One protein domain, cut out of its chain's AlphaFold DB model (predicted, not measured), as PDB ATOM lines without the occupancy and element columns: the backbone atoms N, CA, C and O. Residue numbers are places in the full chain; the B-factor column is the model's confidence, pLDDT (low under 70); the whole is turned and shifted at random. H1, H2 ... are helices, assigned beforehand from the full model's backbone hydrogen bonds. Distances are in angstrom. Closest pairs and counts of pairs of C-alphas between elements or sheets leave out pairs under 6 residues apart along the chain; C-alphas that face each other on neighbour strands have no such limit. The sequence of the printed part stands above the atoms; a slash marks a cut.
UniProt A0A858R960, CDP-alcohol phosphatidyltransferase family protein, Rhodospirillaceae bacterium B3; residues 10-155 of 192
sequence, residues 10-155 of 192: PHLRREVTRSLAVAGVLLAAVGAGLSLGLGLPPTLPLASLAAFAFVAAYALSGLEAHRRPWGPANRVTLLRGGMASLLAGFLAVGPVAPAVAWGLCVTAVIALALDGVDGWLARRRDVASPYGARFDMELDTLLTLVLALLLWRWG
ATOM      1  N   PRO A  10     416.141 351.497 280.823       63.62
ATOM      2  CA  PRO A  10     416.287 351.618 282.278       63.62
ATOM      3  C   PRO A  10     417.686 351.260 282.797       63.62
ATOM      4  O   PRO A  10     418.139 351.867 283.768       63.62
ATOM      5  N   HIS A  11     418.394 350.322 282.161       66.31
ATOM      6  CA  HIS A  11     419.755 349.952 282.565       66.31
ATOM      7  C   HIS A  11     420.750 351.050 282.200       66.31
ATOM      8  O   HIS A  11     421.544 351.454 283.048       66.31
ATOM      9  N   LEU A  12     420.621 351.600 280.989       67.88
ATOM     10  CA  LEU A  12     421.435 352.719 280.527       67.88
ATOM     11  C   LEU A  12     421.253 353.941 281.435       67.88
ATOM     12  O   LEU A  12     422.234 354.496 281.918       67.88
ATOM     13  N   ARG A  13     420.004 354.312 281.760       69.44
ATOM     14  CA  ARG A  13     419.723 355.409 282.702       69.44
ATOM     15  C   ARG A  13     420.383 355.186 284.058       69.44
ATOM     16  O   ARG A  13     420.988 356.115 284.572       69.44
ATOM     17  N   ARG A  14     420.307 353.978 284.625       72.50
ATOM     18  CA  ARG A  14     420.879 353.680 285.950       72.50
ATOM     19  C   ARG A  14     422.399 353.800 285.972       72.50
ATOM     20  O   ARG A  14     422.954 354.266 286.965       72.50
ATOM     21  N   GLU A  15     423.064 353.389 284.896       73.88
ATOM     22  CA  GLU A  15     424.506 353.570 284.730       73.88
ATOM     23  C   GLU A  15     424.853 355.063 284.636       73.88
ATOM     24  O   GLU A  15     425.717 355.539 285.375       73.88
ATOM     25  N   VAL A  16     424.064 355.823 283.865       73.25
ATOM     26  CA  VAL A  16     424.167 357.289 283.733       73.25
ATOM     27  C   VAL A  16     424.038 358.012 285.044       73.25
ATOM     28  O   VAL A  16     424.926 358.783 285.414       73.25
ATOM     29  N   THR A  17     422.982 357.727 285.792       76.62
ATOM     30  CA  THR A  17     422.776 358.362 287.086       76.62
ATOM     31  C   THR A  17     423.902 358.014 288.055       76.62
ATOM     32  O   THR A  17     424.321 358.876 288.819       76.62
ATOM     33  N   ARG A  18     424.446 356.788 288.009       79.38
ATOM     34  CA  ARG A  18     425.570 356.386 288.867       79.38
ATOM     35  C   ARG A  18     426.849 357.149 288.547       79.38
ATOM     36  O   ARG A  18     427.458 357.664 289.477       79.38
ATOM     37  N   SER A  19     427.263 357.266 287.283       77.56
ATOM     38  CA  SER A  19     428.489 358.029 286.993       77.56
ATOM     39  C   SER A  19     428.312 359.523 287.211       77.56
ATOM     40  O   SER A  19     429.255 360.160 287.666       77.56
ATOM     41  N   LEU A  20     427.118 360.074 286.965       79.62
ATOM     42  CA  LEU A  20     426.808 361.456 287.331       79.62
ATOM     43  C   LEU A  20     426.880 361.664 288.845       79.62
ATOM     44  O   LEU A  20     427.465 362.644 289.290       79.62
ATOM     45  N   ALA A  21     426.351 360.730 289.639       82.25
ATOM     46  CA  ALA A  21     426.431 360.795 291.094       82.25
ATOM     47  C   ALA A  21     427.882 360.713 291.585       82.25
ATOM     48  O   ALA A  21     428.293 361.535 292.398       82.25
ATOM     49  N   VAL A  22     428.684 359.779 291.059       83.94
ATOM     50  CA  VAL A  22     430.112 359.663 291.407       83.94
ATOM     51  C   VAL A  22     430.871 360.935 291.025       83.94
ATOM     52  O   VAL A  22     431.619 361.463 291.843       83.94
ATOM     53  N   ALA A  23     430.649 361.469 289.822       82.25
ATOM     54  CA  ALA A  23     431.271 362.715 289.378       82.25
ATOM     55  C   ALA A  23     430.845 363.913 290.243       82.25
ATOM     56  O   ALA A  23     431.692 364.714 290.628       82.25
ATOM     57  N   GLY A  24     429.564 364.000 290.611       82.75
ATOM     58  CA  GLY A  24     429.046 365.031 291.509       82.75
ATOM     59  C   GLY A  24     429.654 364.951 292.911       82.75
ATOM     60  O   GLY A  24     430.049 365.976 293.461       82.75
ATOM     61  N   VAL A  25     429.803 363.746 293.471       85.69
ATOM     62  CA  VAL A  25     430.463 363.531 294.771       85.69
ATOM     63  C   VAL A  25     431.940 363.919 294.711       85.69
ATOM     64  O   VAL A  25     432.419 364.618 295.599       85.69
ATOM     65  N   LEU A  26     432.658 363.519 293.657       86.69
ATOM     66  CA  LEU A  26     434.056 363.908 293.461       86.69
ATOM     67  C   LEU A  26     434.200 365.427 293.321       86.69
ATOM     68  O   LEU A  26     435.069 366.018 293.955       86.69
ATOM     69  N   LEU A  27     433.320 366.073 292.553       86.50
ATOM     70  CA  LEU A  27     433.301 367.525 292.403       86.50
ATOM     71  C   LEU A  27     433.033 368.228 293.738       86.50
ATOM     72  O   LEU A  27     433.719 369.193 294.069       86.50
ATOM     73  N   ALA A  28     432.075 367.729 294.523       85.19
ATOM     74  CA  ALA A  28     431.777 368.250 295.852       85.19
ATOM     75  C   ALA A  28     432.977 368.107 296.795       85.19
ATOM     76  O   ALA A  28     433.314 369.058 297.496       85.19
ATOM     77  N   ALA A  29     433.648 366.953 296.780       87.00
ATOM     78  CA  ALA A  29     434.834 366.694 297.592       87.00
ATOM     79  C   ALA A  29     435.998 367.619 297.210       87.00
ATOM     80  O   ALA A  29     436.627 368.205 298.090       87.00
ATOM     81  N   VAL A  30     436.249 367.815 295.911       87.38
ATOM     82  CA  VAL A  30     437.269 368.753 295.416       87.38
ATOM     83  C   VAL A  30     436.913 370.190 295.797       87.38
ATOM     84  O   VAL A  30     437.757 370.904 296.333       87.38
ATOM     85  N   GLY A  31     435.664 370.613 295.587       84.81
ATOM     86  CA  GLY A  31     435.199 371.948 295.962       84.81
ATOM     87  C   GLY A  31     435.295 372.206 297.469       84.81
ATOM     88  O   GLY A  31     435.754 373.266 297.888       84.81
ATOM     89  N   ALA A  32     434.932 371.227 298.297       85.25
ATOM     90  CA  ALA A  32     435.069 371.306 299.748       85.25
ATOM     91  C   ALA A  32     436.545 371.344 300.179       85.25
ATOM     92  O   ALA A  32     436.915 372.172 301.006       85.25
ATOM     93  N   GLY A  33     437.402 370.513 299.579       87.38
ATOM     94  CA  GLY A  33     438.843 370.511 299.838       87.38
ATOM     95  C   GLY A  33     439.506 371.842 299.480       87.38
ATOM     96  O   GLY A  33     440.291 372.365 300.265       87.38
ATOM     97  N   LEU A  34     439.135 372.440 298.343       85.12
ATOM     98  CA  LEU A  34     439.582 373.780 297.956       85.12
ATOM     99  C   LEU A  34     439.050 374.853 298.911       85.12
ATOM    100  O   LEU A  34     439.795 375.752 299.286       85.12
ATOM    101  N   SER A  35     437.786 374.754 299.330       86.12
ATOM    102  CA  SER A  35     437.185 375.691 300.286       86.12
ATOM    103  C   SER A  35     437.907 375.674 301.631       86.12
ATOM    104  O   SER A  35     438.273 376.734 302.130       86.12
ATOM    105  N   LEU A  36     438.208 374.487 302.161       87.75
ATOM    106  CA  LEU A  36     438.932 374.325 303.420       87.75
ATOM    107  C   LEU A  36     440.415 374.704 303.295       87.75
ATOM    108  O   LEU A  36     440.939 375.399 304.158       87.75
ATOM    109  N   GLY A  37     441.087 374.286 302.219       86.62
ATOM    110  CA  GLY A  37     442.522 374.512 302.028       86.62
ATOM    111  C   GLY A  37     442.892 375.952 301.666       86.62
ATOM    112  O   GLY A  37     443.981 376.405 302.004       86.62
ATOM    113  N   LEU A  38     441.997 376.679 300.992       82.50
ATOM    114  CA  LEU A  38     442.221 378.061 300.549       82.50
ATOM    115  C   LEU A  38     441.412 379.092 301.353       82.50
ATOM    116  O   LEU A  38     441.459 380.279 301.032       82.50
ATOM    117  N   GLY A  39     440.651 378.662 302.368       83.00
ATOM    118  CA  GLY A  39     439.792 379.544 303.167       83.00
ATOM    119  C   GLY A  39     438.674 380.213 302.356       83.00
ATOM    120  O   GLY A  39     438.284 381.343 302.648       83.00
ATOM    121  N   LEU A  40     438.184 379.551 301.303       84.38
ATOM    122  CA  LEU A  40     437.118 380.076 300.444       84.38
ATOM    123  C   LEU A  40     435.746 379.791 301.073       84.38
ATOM    124  O   LEU A  40     435.594 378.793 301.782       84.38
ATOM    125  N   PRO A  41     434.724 380.619 300.802       85.69
ATOM    126  CA  PRO A  41     433.395 380.425 301.366       85.69
ATOM    127  C   PRO A  41     432.776 379.075 300.952       85.69
ATOM    128  O   PRO A  41     433.013 378.601 299.834       85.69
ATOM    129  N   PRO A  42     431.892 378.500 301.791       84.25
ATOM    130  CA  PRO A  42     431.201 377.238 301.501       84.25
ATOM    131  C   PRO A  42     430.229 377.343 300.314       84.25
ATOM    132  O   PRO A  42     429.658 376.345 299.876       84.25
ATOM    133  N   THR A  43     430.052 378.542 299.755       86.56
ATOM    134  CA  THR A  43     429.310 378.766 298.514       86.56
ATOM    135  C   THR A  43     429.988 378.132 297.303       86.56
ATOM    136  O   THR A  43     429.289 377.804 296.351       86.56
ATOM    137  N   LEU A  44     431.308 377.900 297.326       86.44
ATOM    138  CA  LEU A  44     432.043 377.296 296.209       86.44
ATOM    139  C   LEU A  44     431.565 375.872 295.870       86.44
ATOM    140  O   LEU A  44     431.169 375.657 294.720       86.44
ATOM    141  N   PRO A  45     431.562 374.893 296.801       85.12
ATOM    142  CA  PRO A  45     431.086 373.547 296.488       85.12
ATOM    143  C   PRO A  45     429.597 373.532 296.120       85.12
ATOM    144  O   PRO A  45     429.211 372.811 295.204       85.12
ATOM    145  N   LEU A  46     428.773 374.370 296.764       86.19
ATOM    146  CA  LEU A  46     427.340 374.476 296.466       86.19
ATOM    147  C   LEU A  46     427.078 375.025 295.057       86.19
ATOM    148  O   LEU A  46     426.298 374.444 294.306       86.19
ATOM    149  N   ALA A  47     427.754 376.107 294.673       86.12
ATOM    150  CA  ALA A  47     427.628 376.696 293.344       86.12
ATOM    151  C   ALA A  47     428.179 375.764 292.255       86.12
ATOM    152  O   ALA A  47     427.567 375.630 291.197       86.12
ATOM    153  N   SER A  48     429.284 375.064 292.539       84.25
ATOM    154  CA  SER A  48     429.856 374.066 291.624       84.25
ATOM    155  C   SER A  48     428.898 372.895 291.397       84.25
ATOM    156  O   SER A  48     428.698 372.469 290.262       84.25
ATOM    157  N   LEU A  49     428.256 372.398 292.460       85.12
ATOM    158  CA  LEU A  49     427.236 371.351 292.373       85.12
ATOM    159  C   LEU A  49     425.992 371.812 291.614       85.12
ATOM    160  O   LEU A  49     425.467 371.047 290.810       85.12
ATOM    161  N   ALA A  50     425.530 373.044 291.835       85.50
ATOM    162  CA  ALA A  50     424.382 373.597 291.120       85.50
ATOM    163  C   ALA A  50     424.657 373.719 289.611       85.50
ATOM    164  O   ALA A  50     423.832 373.297 288.797       85.50
ATOM    165  N   ALA A  51     425.838 374.219 289.232       83.69
ATOM    166  CA  ALA A  51     426.273 374.275 287.837       83.69
ATOM    167  C   ALA A  51     426.381 372.869 287.222       83.69
ATOM    168  O   ALA A  51     425.886 372.632 286.119       83.69
ATOM    169  N   PHE A  52     426.939 371.912 287.967       83.94
ATOM    170  CA  PHE A  52     427.046 370.528 287.515       83.94
ATOM    171  C   PHE A  52     425.682 369.864 287.349       83.94
ATOM    172  O   PHE A  52     425.468 369.160 286.368       83.94
ATOM    173  N   ALA A  53     424.735 370.111 288.257       81.94
ATOM    174  CA  ALA A  53     423.372 369.603 288.150       81.94
ATOM    175  C   ALA A  53     422.663 370.143 286.900       81.94
ATOM    176  O   ALA A  53     421.964 369.387 286.229       81.94
ATOM    177  N   PHE A  54     422.887 371.413 286.550       81.00
ATOM    178  CA  PHE A  54     422.358 372.006 285.322       81.00
ATOM    179  C   PHE A  54     422.928 371.323 284.069       81.00
ATOM    180  O   PHE A  54     422.169 370.872 283.211       81.00
ATOM    181  N   VAL A  55     424.253 371.160 284.001       76.00
ATOM    182  CA  VAL A  55     424.926 370.464 282.888       76.00
ATOM    183  C   VAL A  55     424.502 368.993 282.809       76.00
ATOM    184  O   VAL A  55     424.232 368.481 281.725       76.00
ATOM    185  N   ALA A  56     424.385 368.316 283.950       75.81
ATOM    186  CA  ALA A  56     423.929 366.934 284.046       75.81
ATOM    187  C   ALA A  56     422.478 366.766 283.575       75.81
ATOM    188  O   ALA A  56     422.181 365.825 282.842       75.81
ATOM    189  N   ALA A  57     421.578 367.673 283.962       75.56
ATOM    190  CA  ALA A  57     420.187 367.663 283.519       75.56
ATOM    191  C   ALA A  57     420.083 367.876 282.003       75.56
ATOM    192  O   ALA A  57     419.322 367.174 281.338       75.56
ATOM    193  N   TYR A  58     420.896 368.782 281.455       71.06
ATOM    194  CA  TYR A  58     420.974 369.032 280.019       71.06
ATOM    195  C   TYR A  58     421.559 367.833 279.246       71.06
ATOM    196  O   TYR A  58     421.049 367.444 278.200       71.06
ATOM    197  N   ALA A  59     422.572 367.158 279.799       69.62
ATOM    198  CA  ALA A  59     423.101 365.917 279.229       69.62
ATOM    199  C   ALA A  59     422.068 364.770 279.258       69.62
ATOM    200  O   ALA A  59     421.983 363.972 278.324       69.62
ATOM    201  N   LEU A  60     421.267 364.684 280.326       68.38
ATOM    202  CA  LEU A  60     420.226 363.667 280.488       68.38
ATOM    203  C   LEU A  60     419.022 363.884 279.563       68.38
ATOM    204  O   LEU A  60     418.449 362.898 279.100       68.38
ATOM    205  N   SER A  61     418.643 365.131 279.266       66.56
ATOM    206  CA  SER A  61     417.557 365.426 278.318       66.56
ATOM    207  C   SER A  61     417.933 365.067 276.874       66.56
ATOM    208  O   SER A  61     417.071 364.672 276.093       66.56
ATOM    209  N   GLY A  62     419.225 365.101 276.534       62.25
ATOM    210  CA  GLY A  62     419.765 364.650 275.246       62.25
ATOM    211  C   GLY A  62     419.907 363.136 275.070       62.25
ATOM    212  O   GLY A  62     420.170 362.650 273.962       62.25
ATOM    213  N   LEU A  63     419.744 362.375 276.154       60.75
ATOM    214  CA  LEU A  63     420.055 360.947 276.196       60.75
ATOM    215  C   LEU A  63     419.074 360.105 275.366       60.75
ATOM    216  O   LEU A  63     419.464 359.090 274.792       60.75
ATOM    217  N   GLU A  64     417.817 360.540 275.241       52.75
ATOM    218  CA  GLU A  64     416.793 359.847 274.442       52.75
ATOM    219  C   GLU A  64     417.105 359.862 272.939       52.75
ATOM    220  O   GLU A  64     416.752 358.920 272.226       52.75
ATOM    221  N   ALA A  65     417.860 360.860 272.472       52.88
ATOM    222  CA  ALA A  65     418.379 360.910 271.108       52.88
ATOM    223  C   ALA A  65     419.611 359.996 270.892       52.88
ATOM    224  O   ALA A  65     419.973 359.724 269.748       52.88
ATOM    225  N   HIS A  66     420.248 359.490 271.961       55.19
ATOM    226  CA  HIS A  66     421.510 358.733 271.924       55.19
ATOM    227  C   HIS A  66     421.331 357.289 272.401       55.19
ATOM    228  O   HIS A  66     421.747 356.913 273.492       55.19
ATOM    229  N   ARG A  67     420.802 356.416 271.536       51.84
ATOM    230  CA  ARG A  67     420.794 354.954 271.759       51.84
ATOM    231  C   ARG A  67     422.163 354.302 271.498       51.84
ATOM    232  O   ARG A  67     422.234 353.278 270.822       51.84
ATOM    233  N   ARG A  68     423.266 354.895 271.968       52.56
ATOM    234  CA  ARG A  68     424.611 354.308 271.826       52.56
ATOM    235  C   ARG A  68     425.191 353.880 273.175       52.56
ATOM    236  O   ARG A  68     424.947 354.546 274.180       52.56
ATOM    237  N   PRO A  69     425.949 352.768 273.200       50.19
ATOM    238  CA  PRO A  69     426.558 352.264 274.416       50.19
ATOM    239  C   PRO A  69     427.561 353.269 274.980       50.19
ATOM    240  O   PRO A  69     428.252 353.990 274.258       50.19
ATOM    241  N   TRP A  70     427.621 353.289 276.301       49.94
ATOM    242  CA  TRP A  70     428.510 354.105 277.102       49.94
ATOM    243  C   TRP A  70     429.986 353.838 276.810       49.94
ATOM    244  O   TRP A  70     430.580 352.875 277.286       49.94
ATOM    245  N   GLY A  71     430.578 354.710 275.997       57.25
ATOM    246  CA  GLY A  71     431.987 354.654 275.627       57.25
ATOM    247  C   GLY A  71     432.881 355.590 276.451       57.25
ATOM    248  O   GLY A  71     432.387 356.452 277.183       57.25
ATOM    249  N   PRO A  72     434.213 355.484 276.281       56.81
ATOM    250  CA  PRO A  72     435.200 356.368 276.912       56.81
ATOM    251  C   PRO A  72     434.943 357.863 276.657       56.81
ATOM    252  O   PRO A  72     435.222 358.667 277.539       56.81
ATOM    253  N   ALA A  73     434.324 358.226 275.527       59.03
ATOM    254  CA  ALA A  73     433.939 359.605 275.212       59.03
ATOM    255  C   ALA A  73     433.029 360.236 276.286       59.03
ATOM    256  O   ALA A  73     433.254 361.366 276.701       59.03
ATOM    257  N   ASN A  74     432.070 359.480 276.836       67.56
ATOM    258  CA  ASN A  74     431.144 360.003 277.844       67.56
ATOM    259  C   ASN A  74     431.847 360.344 279.175       67.56
ATOM    260  O   ASN A  74     431.409 361.223 279.914       67.56
ATOM    261  N   ARG A  75     432.963 359.665 279.485       67.12
ATOM    262  CA  ARG A  75     433.777 359.962 280.676       67.12
ATOM    263  C   ARG A  75     434.542 361.272 280.519       67.12
ATOM    264  O   ARG A  75     434.664 362.008 281.494       67.12
ATOM    265  N   VAL A  76     435.019 361.571 279.311       65.75
ATOM    266  CA  VAL A  76     435.713 362.835 279.035       65.75
ATOM    267  C   VAL A  76     434.729 363.998 279.086       65.75
ATOM    268  O   VAL A  76     435.003 364.998 279.743       65.75
ATOM    269  N   THR A  77     433.523 363.822 278.541       70.75
ATOM    270  CA  THR A  77     432.441 364.808 278.662       70.75
ATOM    271  C   THR A  77     432.058 365.081 280.123       70.75
ATOM    272  O   THR A  77     431.890 366.235 280.507       70.75
ATOM    273  N   LEU A  78     431.979 364.046 280.970       72.00
ATOM    274  CA  LEU A  78     431.746 364.205 282.414       72.00
ATOM    275  C   LEU A  78     432.875 364.970 283.109       72.00
ATOM    276  O   LEU A  78     432.608 365.841 283.937       72.00
ATOM    277  N   LEU A  79     434.126 364.654 282.769       73.56
ATOM    278  CA  LEU A  79     435.295 365.344 283.308       73.56
ATOM    279  C   LEU A  79     435.285 366.826 282.908       73.56
ATOM    280  O   LEU A  79     435.461 367.691 283.765       73.56
ATOM    281  N   ARG A  80     434.993 367.120 281.636       72.25
ATOM    282  CA  ARG A  80     434.866 368.479 281.096       72.25
ATOM    283  C   ARG A  80     433.741 369.252 281.779       72.25
ATOM    284  O   ARG A  80     433.965 370.362 282.256       72.25
ATOM    285  N   GLY A  81     432.561 368.643 281.895       75.38
ATOM    286  CA  GLY A  81     431.426 369.224 282.611       75.38
ATOM    287  C   GLY A  81     431.753 369.506 284.078       75.38
ATOM    288  O   GLY A  81     431.407 370.571 284.587       75.38
ATOM    289  N   GLY A  82     432.488 368.611 284.745       80.62
ATOM    290  CA  GLY A  82     432.980 368.814 286.109       80.62
ATOM    291  C   GLY A  82     433.943 369.997 286.226       80.62
ATOM    292  O   GLY A  82     433.757 370.849 287.094       80.62
ATOM    293  N   MET A  83     434.926 370.104 285.325       78.12
ATOM    294  CA  MET A  83     435.875 371.227 285.289       78.12
ATOM    295  C   MET A  83     435.168 372.565 285.034       78.12
ATOM    296  O   MET A  83     435.402 373.528 285.764       78.12
ATOM    297  N   ALA A  84     434.263 372.623 284.054       79.56
ATOM    298  CA  ALA A  84     433.484 373.824 283.753       79.56
ATOM    299  C   ALA A  84     432.589 374.236 284.933       79.56
ATOM    300  O   ALA A  84     432.501 375.417 285.267       79.56
ATOM    301  N   SER A  85     431.976 373.264 285.611       83.56
ATOM    302  CA  SER A  85     431.124 373.507 286.780       83.56
ATOM    303  C   SER A  85     431.922 373.998 287.986       83.56
ATOM    304  O   SER A  85     431.475 374.901 288.690       83.56
ATOM    305  N   LEU A  86     433.129 373.463 288.198       83.25
ATOM    306  CA  LEU A  86     434.047 373.947 289.228       83.25
ATOM    307  C   LEU A  86     434.434 375.408 288.969       83.25
ATOM    308  O   LEU A  86     434.340 376.235 289.872       83.25
ATOM    309  N   LEU A  87     434.808 375.742 287.729       83.25
ATOM    310  CA  LEU A  87     435.115 377.117 287.317       83.25
ATOM    311  C   LEU A  87     433.907 378.044 287.507       83.25
ATOM    312  O   LEU A  87     434.060 379.156 288.011       83.25
ATOM    313  N   ALA A  88     432.698 377.579 287.182       82.94
ATOM    314  CA  ALA A  88     431.471 378.331 287.417       82.94
ATOM    315  C   ALA A  88     431.226 378.584 288.914       82.94
ATOM    316  O   ALA A  88     430.782 379.668 289.287       82.94
ATOM    317  N   GLY A  89     431.586 377.645 289.792       81.31
ATOM    318  CA  GLY A  89     431.514 377.825 291.243       81.31
ATOM    319  C   GLY A  89     432.347 379.003 291.756       81.31
ATOM    320  O   GLY A  89     431.923 379.706 292.674       81.31
ATOM    321  N   PHE A  90     433.483 379.300 291.116       83.12
ATOM    322  CA  PHE A  90     434.308 380.463 291.462       83.12
ATOM    323  C   PHE A  90     433.639 381.811 291.144       83.12
ATOM    324  O   PHE A  90     434.022 382.819 291.736       83.12
ATOM    325  N   LEU A  91     432.592 381.854 290.307       81.06
ATOM    326  CA  LEU A  91     431.774 383.064 290.121       81.06
ATOM    327  C   LEU A  91     431.002 383.443 291.389       81.06
ATOM    328  O   LEU A  91     430.729 384.623 291.608       81.06
ATOM    329  N   ALA A  92     430.656 382.464 292.229       82.06
ATOM    330  CA  ALA A  92     429.982 382.693 293.508       82.06
ATOM    331  C   ALA A  92     430.949 383.126 294.622       82.06
ATOM    332  O   ALA A  92     430.519 383.446 295.731       82.06
ATOM    333  N   VAL A  93     432.252 383.154 294.331       80.50
ATOM    334  CA  VAL A  93     433.304 383.546 295.266       80.50
ATOM    335  C   VAL A  93     433.768 384.979 294.969       80.50
ATOM    336  O   VAL A  93     433.554 385.538 293.885       80.50
ATOM    337  N   GLY A  94     434.321 385.639 295.987       75.38
ATOM    338  CA  GLY A  94     434.956 386.948 295.852       75.38
ATOM    339  C   GLY A  94     436.266 386.894 295.048       75.38
ATOM    340  O   GLY A  94     436.607 385.859 294.474       75.38
ATOM    341  N   PRO A  95     437.015 388.008 294.985       74.75
ATOM    342  CA  PRO A  95     438.354 388.021 294.406       74.75
ATOM    343  C   PRO A  95     439.245 386.993 295.107       74.75
ATOM    344  O   PRO A  95     439.316 386.964 296.334       74.75
ATOM    345  N   VAL A  96     439.916 386.155 294.325       77.81
ATOM    346  CA  VAL A  96     440.851 385.145 294.831       77.81
ATOM    347  C   VAL A  96     442.292 385.628 294.692       77.81
ATOM    348  O   VAL A  96     442.585 386.548 293.925       77.81
ATOM    349  N   ALA A  97     443.211 385.003 295.429       78.75
ATOM    350  CA  ALA A  97     444.633 385.295 295.298       78.75
ATOM    351  C   ALA A  97     445.127 385.034 293.854       78.75
ATOM    352  O   ALA A  97     444.652 384.090 293.213       78.75
ATOM    353  N   PRO A  98     446.120 385.791 293.346       76.00
ATOM    354  CA  PRO A  98     446.642 385.614 291.987       76.00
ATOM    355  C   PRO A  98     447.099 384.182 291.673       76.00
ATOM    356  O   PRO A  98     446.890 383.702 290.563       76.00
ATOM    357  N   ALA A  99     447.665 383.471 292.654       76.69
ATOM    358  CA  ALA A  99     448.063 382.070 292.507       76.69
ATOM    359  C   ALA A  99     446.867 381.146 292.201       76.69
ATOM    360  O   ALA A  99     446.956 380.270 291.343       76.69
ATOM    361  N   VAL A 100     445.724 381.383 292.851       77.94
ATOM    362  CA  VAL A 100     444.480 380.638 292.607       77.94
ATOM    363  C   VAL A 100     443.921 380.990 291.229       77.94
ATOM    364  O   VAL A 100     443.541 380.096 290.481       77.94
ATOM    365  N   ALA A 101     443.941 382.271 290.846       77.81
ATOM    366  CA  ALA A 101     443.506 382.711 289.518       77.81
ATOM    367  C   ALA A 101     444.321 382.056 288.384       77.81
ATOM    368  O   ALA A 101     443.744 381.615 287.388       77.81
ATOM    369  N   TRP A 102     445.642 381.916 288.553       75.50
ATOM    370  CA  TRP A 102     446.492 381.163 287.625       75.50
ATOM    371  C   TRP A 102     446.112 379.685 287.554       75.50
ATOM    372  O   TRP A 102     445.987 379.148 286.455       75.50
ATOM    373  N   GLY A 103     445.859 379.041 288.697       78.25
ATOM    374  CA  GLY A 103     445.383 377.656 288.733       78.25
ATOM    375  C   GLY A 103     444.081 377.459 287.948       78.25
ATOM    376  O   GLY A 103     443.940 376.490 287.201       78.25
ATOM    377  N   LEU A 104     443.156 378.417 288.037       80.12
ATOM    378  CA  LEU A 104     441.904 378.396 287.275       80.12
ATOM    379  C   LEU A 104     442.132 378.590 285.777       80.12
ATOM    380  O   LEU A 104     441.514 377.888 284.981       80.12
ATOM    381  N   CYS A 105     443.060 379.468 285.383       76.00
ATOM    382  CA  CYS A 105     443.450 379.627 283.980       76.00
ATOM    383  C   CYS A 105     444.054 378.336 283.416       76.00
ATOM    384  O   CYS A 105     443.667 377.901 282.335       76.00
ATOM    385  N   VAL A 106     444.955 377.679 284.156       78.31
ATOM    386  CA  VAL A 106     445.533 376.389 283.741       78.31
ATOM    387  C   VAL A 106     444.443 375.325 283.617       78.31
ATOM    388  O   VAL A 106     444.401 374.603 282.627       78.31
ATOM    389  N   THR A 107     443.517 375.271 284.576       79.44
ATOM    390  CA  THR A 107     442.382 374.333 284.546       79.44
ATOM    391  C   THR A 107     441.507 374.560 283.314       79.44
ATOM    392  O   THR A 107     441.119 373.607 282.644       79.44
ATOM    393  N   ALA A 108     441.243 375.820 282.972       75.75
ATOM    394  CA  ALA A 108     440.480 376.195 281.789       75.75
ATOM    395  C   ALA A 108     441.184 375.802 280.483       75.75
ATOM    396  O   ALA A 108     440.554 375.248 279.587       75.75
ATOM    397  N   VAL A 109     442.498 376.029 280.390       74.56
ATOM    398  CA  VAL A 109     443.303 375.615 279.231       74.56
ATOM    399  C   VAL A 109     443.305 374.097 279.084       74.56
ATOM    400  O   VAL A 109     443.164 373.602 277.971       74.56
ATOM    401  N   ILE A 110     443.411 373.348 280.184       77.44
ATOM    402  CA  ILE A 110     443.324 371.883 280.158       77.44
ATOM    403  C   ILE A 110     441.939 371.440 279.668       77.44
ATOM    404  O   ILE A 110     441.858 370.560 278.814       77.44
ATOM    405  N   ALA A 111     440.863 372.067 280.153       75.19
ATOM    406  CA  ALA A 111     439.501 371.762 279.717       75.19
ATOM    407  C   ALA A 111     439.286 372.031 278.213       75.19
ATOM    408  O   ALA A 111     438.641 371.229 277.543       75.19
ATOM    409  N   LEU A 112     439.867 373.110 277.677       68.69
ATOM    410  CA  LEU A 112     439.859 373.430 276.241       68.69
ATOM    411  C   LEU A 112     440.741 372.476 275.420       68.69
ATOM    412  O   LEU A 112     440.377 372.065 274.321       68.69
ATOM    413  N   ALA A 113     441.908 372.098 275.940       68.88
ATOM    414  CA  ALA A 113     442.812 371.176 275.260       68.88
ATOM    415  C   ALA A 113     442.208 369.768 275.151       68.88
ATOM    416  O   ALA A 113     442.336 369.128 274.107       68.88
ATOM    417  N   LEU A 114     441.522 369.305 276.202       67.06
ATOM    418  CA  LEU A 114     440.787 368.038 276.203       67.06
ATOM    419  C   LEU A 114     439.703 368.010 275.111       67.06
ATOM    420  O   LEU A 114     439.570 367.000 274.426       67.06
ATOM    421  N   ASP A 115     439.025 369.138 274.876       64.12
ATOM    422  CA  ASP A 115     438.008 369.288 273.825       64.12
ATOM    423  C   ASP A 115     438.582 369.129 272.406       64.12
ATOM    424  O   ASP A 115     438.087 368.371 271.567       64.12
ATOM    425  N   GLY A 116     439.715 369.789 272.145       55.47
ATOM    426  CA  GLY A 116     440.391 369.712 270.849       55.47
ATOM    427  C   GLY A 116     440.902 368.306 270.511       55.47
ATOM    428  O   GLY A 116     440.889 367.902 269.340       55.47
ATOM    429  N   VAL A 117     441.328 367.544 271.525       58.75
ATOM    430  CA  VAL A 117     441.785 366.153 271.368       58.75
ATOM    431  C   VAL A 117     440.618 365.231 271.007       58.75
ATOM    432  O   VAL A 117     440.766 364.396 270.110       58.75
ATOM    433  N   ASP A 118     439.449 365.417 271.617       57.31
ATOM    434  CA  ASP A 118     438.259 364.614 271.325       57.31
ATOM    435  C   ASP A 118     437.687 364.910 269.934       57.31
ATOM    436  O   ASP A 118     437.395 363.978 269.177       57.31
ATOM    437  N   GLY A 119     437.648 366.179 269.516       54.72
ATOM    438  CA  GLY A 119     437.276 366.559 268.150       54.72
ATOM    439  C   GLY A 119     438.241 366.009 267.087       54.72
ATOM    440  O   GLY A 119     437.851 365.705 265.955       54.72
ATOM    441  N   TRP A 120     439.520 365.832 267.423       53.47
ATOM    442  CA  TRP A 120     440.495 365.161 266.557       53.47
ATOM    443  C   TRP A 120     440.304 363.638 266.522       53.47
ATOM    444  O   TRP A 120     440.363 363.032 265.448       53.47
ATOM    445  N   LEU A 121     440.007 363.019 267.666       55.72
ATOM    446  CA  LEU A 121     439.786 361.578 267.779       55.72
ATOM    447  C   LEU A 121     438.469 361.138 267.117       55.72
ATOM    448  O   LEU A 121     438.427 360.084 266.481       55.72
ATOM    449  N   ALA A 122     437.421 361.964 267.195       52.69
ATOM    450  CA  ALA A 122     436.133 361.744 266.538       52.69
ATOM    451  C   ALA A 122     436.252 361.785 265.008       52.69
ATOM    452  O   ALA A 122     435.707 360.918 264.324       52.69
ATOM    453  N   ARG A 123     437.044 362.724 264.470       53.84
ATOM    454  CA  ARG A 123     437.339 362.819 263.028       53.84
ATOM    455  C   ARG A 123     438.146 361.635 262.498       53.84
ATOM    456  O   ARG A 123     438.016 361.291 261.332       53.84
ATOM    457  N   ARG A 124     438.955 360.989 263.345       51.00
ATOM    458  CA  ARG A 124     439.735 359.799 262.965       51.00
ATOM    459  C   ARG A 124     438.958 358.487 263.018       51.00
ATOM    460  O   ARG A 124     439.444 357.504 262.470       51.00
ATOM    461  N   ARG A 125     437.805 358.435 263.694       52.56
ATOM    462  CA  ARG A 125     437.062 357.179 263.902       52.56
ATOM    463  C   ARG A 125     435.742 357.059 263.137       52.56
ATOM    464  O   ARG A 125     435.104 356.023 263.263       52.56
ATOM    465  N   ASP A 126     435.344 358.063 262.356       49.41
ATOM    466  CA  ASP A 126     434.114 358.040 261.537       49.41
ATOM    467  C   ASP A 126     432.831 357.701 262.339       49.41
ATOM    468  O   ASP A 126     431.868 357.116 261.854       49.41
ATOM    469  N   VAL A 127     432.815 358.065 263.630       49.94
ATOM    470  CA  VAL A 127     431.697 357.838 264.572       49.94
ATOM    471  C   VAL A 127     431.043 359.151 265.020       49.94
ATOM    472  O   VAL A 127     430.530 359.254 266.135       49.94
ATOM    473  N   ALA A 128     431.034 360.171 264.161       47.78
ATOM    474  CA  ALA A 128     430.453 361.473 264.478       47.78
ATOM    475  C   ALA A 128     428.908 361.427 264.469       47.78
ATOM    476  O   ALA A 128     428.282 361.284 263.423       47.78
ATOM    477  N   SER A 129     428.285 361.556 265.646       53.12
ATOM    478  CA  SER A 129     426.847 361.842 265.771       53.12
ATOM    479  C   SER A 129     426.620 363.361 265.665       53.12
ATOM    480  O   SER A 129     427.286 364.103 266.393       53.12
ATOM    481  N   PRO A 130     425.669 363.849 264.843       56.81
ATOM    482  CA  PRO A 130     425.389 365.282 264.675       56.81
ATOM    483  C   PRO A 130     425.023 366.025 265.968       56.81
ATOM    484  O   PRO A 130     425.219 367.232 266.064       56.81
ATOM    485  N   TYR A 131     424.477 365.326 266.964       53.19
ATOM    486  CA  TYR A 131     424.068 365.932 268.232       53.19
ATOM    487  C   TYR A 131     425.221 366.047 269.231       53.19
ATOM    488  O   TYR A 131     425.330 367.064 269.908       53.19
ATOM    489  N   GLY A 132     426.118 365.053 269.282       56.31
ATOM    490  CA  GLY A 132     427.320 365.123 270.118       56.31
ATOM    491  C   GLY A 132     428.163 366.352 269.776       56.31
ATOM    492  O   GLY A 132     428.583 367.066 270.673       56.31
ATOM    493  N   ALA A 133     428.279 366.676 268.484       58.94
ATOM    494  CA  ALA A 133     428.963 367.881 268.016       58.94
ATOM    495  C   ALA A 133     428.306 369.196 268.484       58.94
ATOM    496  O   ALA A 133     429.000 370.186 268.686       58.94
ATOM    497  N   ARG A 134     426.977 369.225 268.662       64.00
ATOM    498  CA  ARG A 134     426.261 370.415 269.155       64.00
ATOM    499  C   ARG A 134     426.418 370.585 270.659       64.00
ATOM    500  O   ARG A 134     426.716 371.681 271.108       64.00
ATOM    501  N   PHE A 135     426.277 369.498 271.414       61.50
ATOM    502  CA  PHE A 135     426.467 369.512 272.863       61.50
ATOM    503  C   PHE A 135     427.897 369.923 273.244       61.50
ATOM    504  O   PHE A 135     428.100 370.705 274.168       61.50
ATOM    505  N   ASP A 136     428.884 369.448 272.484       62.94
ATOM    506  CA  ASP A 136     430.294 369.794 272.669       62.94
ATOM    507  C   ASP A 136     430.564 371.286 272.409       62.94
ATOM    508  O   ASP A 136     431.244 371.952 273.192       62.94
ATOM    509  N   MET A 137     429.938 371.835 271.360       63.88
ATOM    510  CA  MET A 137     429.990 373.258 271.012       63.88
ATOM    511  C   MET A 137     429.281 374.143 272.051       63.88
ATOM    512  O   MET A 137     429.749 375.238 272.372       63.88
ATOM    513  N   GLU A 138     428.163 373.679 272.609       66.69
ATOM    514  CA  GLU A 138     427.429 374.385 273.665       66.69
ATOM    515  C   GLU A 138     428.209 374.398 274.983       66.69
ATOM    516  O   GLU A 138     428.293 375.443 275.630       66.69
ATOM    517  N   LEU A 139     428.845 373.282 275.354       67.62
ATOM    518  CA  LEU A 139     429.740 373.227 276.510       67.62
ATOM    519  C   LEU A 139     430.954 374.145 276.347       67.62
ATOM    520  O   LEU A 139     431.341 374.799 277.316       67.62
ATOM    521  N   ASP A 140     431.522 374.243 275.142       69.12
ATOM    522  CA  ASP A 140     432.632 375.162 274.867       69.12
ATOM    523  C   ASP A 140     432.215 376.627 275.014       69.12
ATOM    524  O   ASP A 140     432.904 377.455 275.620       69.12
ATOM    525  N   THR A 141     431.014 376.930 274.523       71.31
ATOM    526  CA  THR A 141     430.409 378.256 274.639       71.31
ATOM    527  C   THR A 141     430.148 378.608 276.104       71.31
ATOM    528  O   THR A 141     430.468 379.716 276.538       71.31
ATOM    529  N   LEU A 142     429.626 377.665 276.896       69.62
ATOM    530  CA  LEU A 142     429.415 377.840 278.335       69.62
ATOM    531  C   LEU A 142     430.734 378.040 279.086       69.62
ATOM    532  O   LEU A 142     430.826 378.941 279.919       69.62
ATOM    533  N   LEU A 143     431.763 377.249 278.777       73.81
ATOM    534  CA  LEU A 143     433.090 377.389 279.376       73.81
ATOM    535  C   LEU A 143     433.678 378.772 279.078       73.81
ATOM    536  O   LEU A 143     434.110 379.475 279.991       73.81
ATOM    537  N   THR A 144     433.626 379.196 277.817       73.94
ATOM    538  CA  THR A 144     434.103 380.514 277.386       73.94
ATOM    539  C   THR A 144     433.324 381.648 278.055       73.94
ATOM    540  O   THR A 144     433.926 382.625 278.505       73.94
ATOM    541  N   LEU A 145     432.002 381.515 278.201       77.62
ATOM    542  CA  LEU A 145     431.164 382.481 278.916       77.62
ATOM    543  C   LEU A 145     431.553 382.588 280.398       77.62
ATOM    544  O   LEU A 145     431.688 383.696 280.916       77.62
ATOM    545  N   VAL A 146     431.768 381.459 281.079       78.56
ATOM    546  CA  VAL A 146     432.215 381.434 282.481       78.56
ATOM    547  C   VAL A 146     433.569 382.124 282.626       78.56
ATOM    548  O   VAL A 146     433.739 382.942 283.529       78.56
ATOM    549  N   LEU A 147     434.512 381.865 281.718       78.31
ATOM    550  CA  LEU A 147     435.816 382.533 281.716       78.31
ATOM    551  C   LEU A 147     435.684 384.038 281.491       78.31
ATOM    552  O   LEU A 147     436.297 384.816 282.220       78.31
ATOM    553  N   ALA A 148     434.851 384.463 280.543       77.19
ATOM    554  CA  ALA A 148     434.580 385.876 280.300       77.19
ATOM    555  C   ALA A 148     433.970 386.560 281.535       77.19
ATOM    556  O   ALA A 148     434.376 387.668 281.888       77.19
ATOM    557  N   LEU A 149     433.051 385.896 282.241       80.62
ATOM    558  CA  LEU A 149     432.450 386.412 283.473       80.62
ATOM    559  C   LEU A 149     433.450 386.469 284.634       80.62
ATOM    560  O   LEU A 149     433.451 387.451 285.378       80.62
ATOM    561  N   LEU A 150     434.320 385.465 284.785       77.88
ATOM    562  CA  LEU A 150     435.401 385.479 285.778       77.88
ATOM    563  C   LEU A 150     436.377 386.626 285.501       77.88
ATOM    564  O   LEU A 150     436.706 387.391 286.408       77.88
ATOM    565  N   LEU A 151     436.770 386.807 284.236       74.69
ATOM    566  CA  LEU A 151     437.598 387.930 283.802       74.69
ATOM    567  C   LEU A 151     436.902 389.271 284.027       74.69
ATOM    568  O   LEU A 151     437.546 390.207 284.475       74.69
ATOM    569  N   TRP A 152     435.602 389.392 283.775       76.00
ATOM    570  CA  TRP A 152     434.864 390.628 284.043       76.00
ATOM    571  C   TRP A 152     434.761 390.928 285.546       76.00
ATOM    572  O   TRP A 152     434.931 392.070 285.981       76.00
ATOM    573  N   ARG A 153     434.526 389.895 286.362       75.88
ATOM    574  CA  ARG A 153     434.376 390.010 287.817       75.88
ATOM    575  C   ARG A 153     435.698 390.334 288.514       75.88
ATOM    576  O   ARG A 153     435.696 391.116 289.462       75.88
ATOM    577  N   TRP A 154     436.817 389.776 288.047       68.19
ATOM    578  CA  TRP A 154     438.147 389.973 288.644       68.19
ATOM    579  C   TRP A 154     439.014 391.008 287.915       68.19
ATOM    580  O   TRP A 154     439.905 391.605 288.515       68.19
ATOM    581  N   GLY A 155     438.731 391.283 286.644       59.91
ATOM    582  CA  GLY A 155     439.503 392.150 285.750       59.91
ATOM    583  C   GLY A 155     439.258 393.648 285.907       59.91
ATOM    584  O   GLY A 155     439.807 394.425 285.131       59.91
TER     585      GLY A 155
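What this domain is: This is residues 10 to 155 of the 192 residues of the protein "CDP-alcohol phosphatidyltransferase family protein" of Rhodospirillaceae bacterium B3 (UniProt A0A858R960). Five helices form an up-and-down bundle, each running against the one before it. H3 is in the middle, with the hairpin of H1 and H2 packed on one side of it and the hairpin of H4 and H5 on the other. The printed part has 146 residues, with five named helices in the order H1 to H5 and no named strand: all helix. It is compact, with a radius of gyration of the C-alphas of 15.7 A, and spans 44 by 30 by 19 A.

How they stand to each other: Start at H1, residues 10 to 38, the longest helix. It touches H2, residues 43 to 61, opposite ways at a shallow tilt of 18 degrees; their closest C-alphas, Gly 31 and Pro 45, are 4.4 A apart. With residues 20 to 31 alone H1 touches H3, residues 72 to 92, the hub; look at their closest C-alphas, Leu 27 and Gly 82, 6.4 A apart. H2 and H3 form a helical hairpin at a steep tilt of 39 degrees, with the closest C-alphas, Ser 48 and Gly 89, 4.1 A apart. Farther on, H3 touches H4, residues 98 to 125, closest at C-alphas Arg 80 and Ala 111, 5.8 A, and H5, residues 130 to 154, closest at C-alphas Ala 84 and Leu 143, 5.7 A. H4 touches H5 with residues 108 to 115 alone, closest at C-alphas Leu 112 and Asp 140, 7.6 A. H1 is apart from H4 and H5. In H1, H2 and H4 every O i to N i+4 pair is within hydrogen-bond range; in H3 15 of 17 are, in H5 20 of 21.

Where its parts are: Find C-alpha 10 at (416.287, 351.618, 282.278); from there H1 runs 41.3 A to C-alpha 38. H4 covers 41.1 A and H5 36.7 A, ending at C-alpha 154, (438.147, 389.973, 288.644).

The domain as a whole: The C-alphas farthest apart, Gly 39 and Asp 126, are 47.2 A apart. The printed part has no cut, and no link is long. Look for pLDDT under 70 in 54 residues, among them 59 to 76 and 112 to 140.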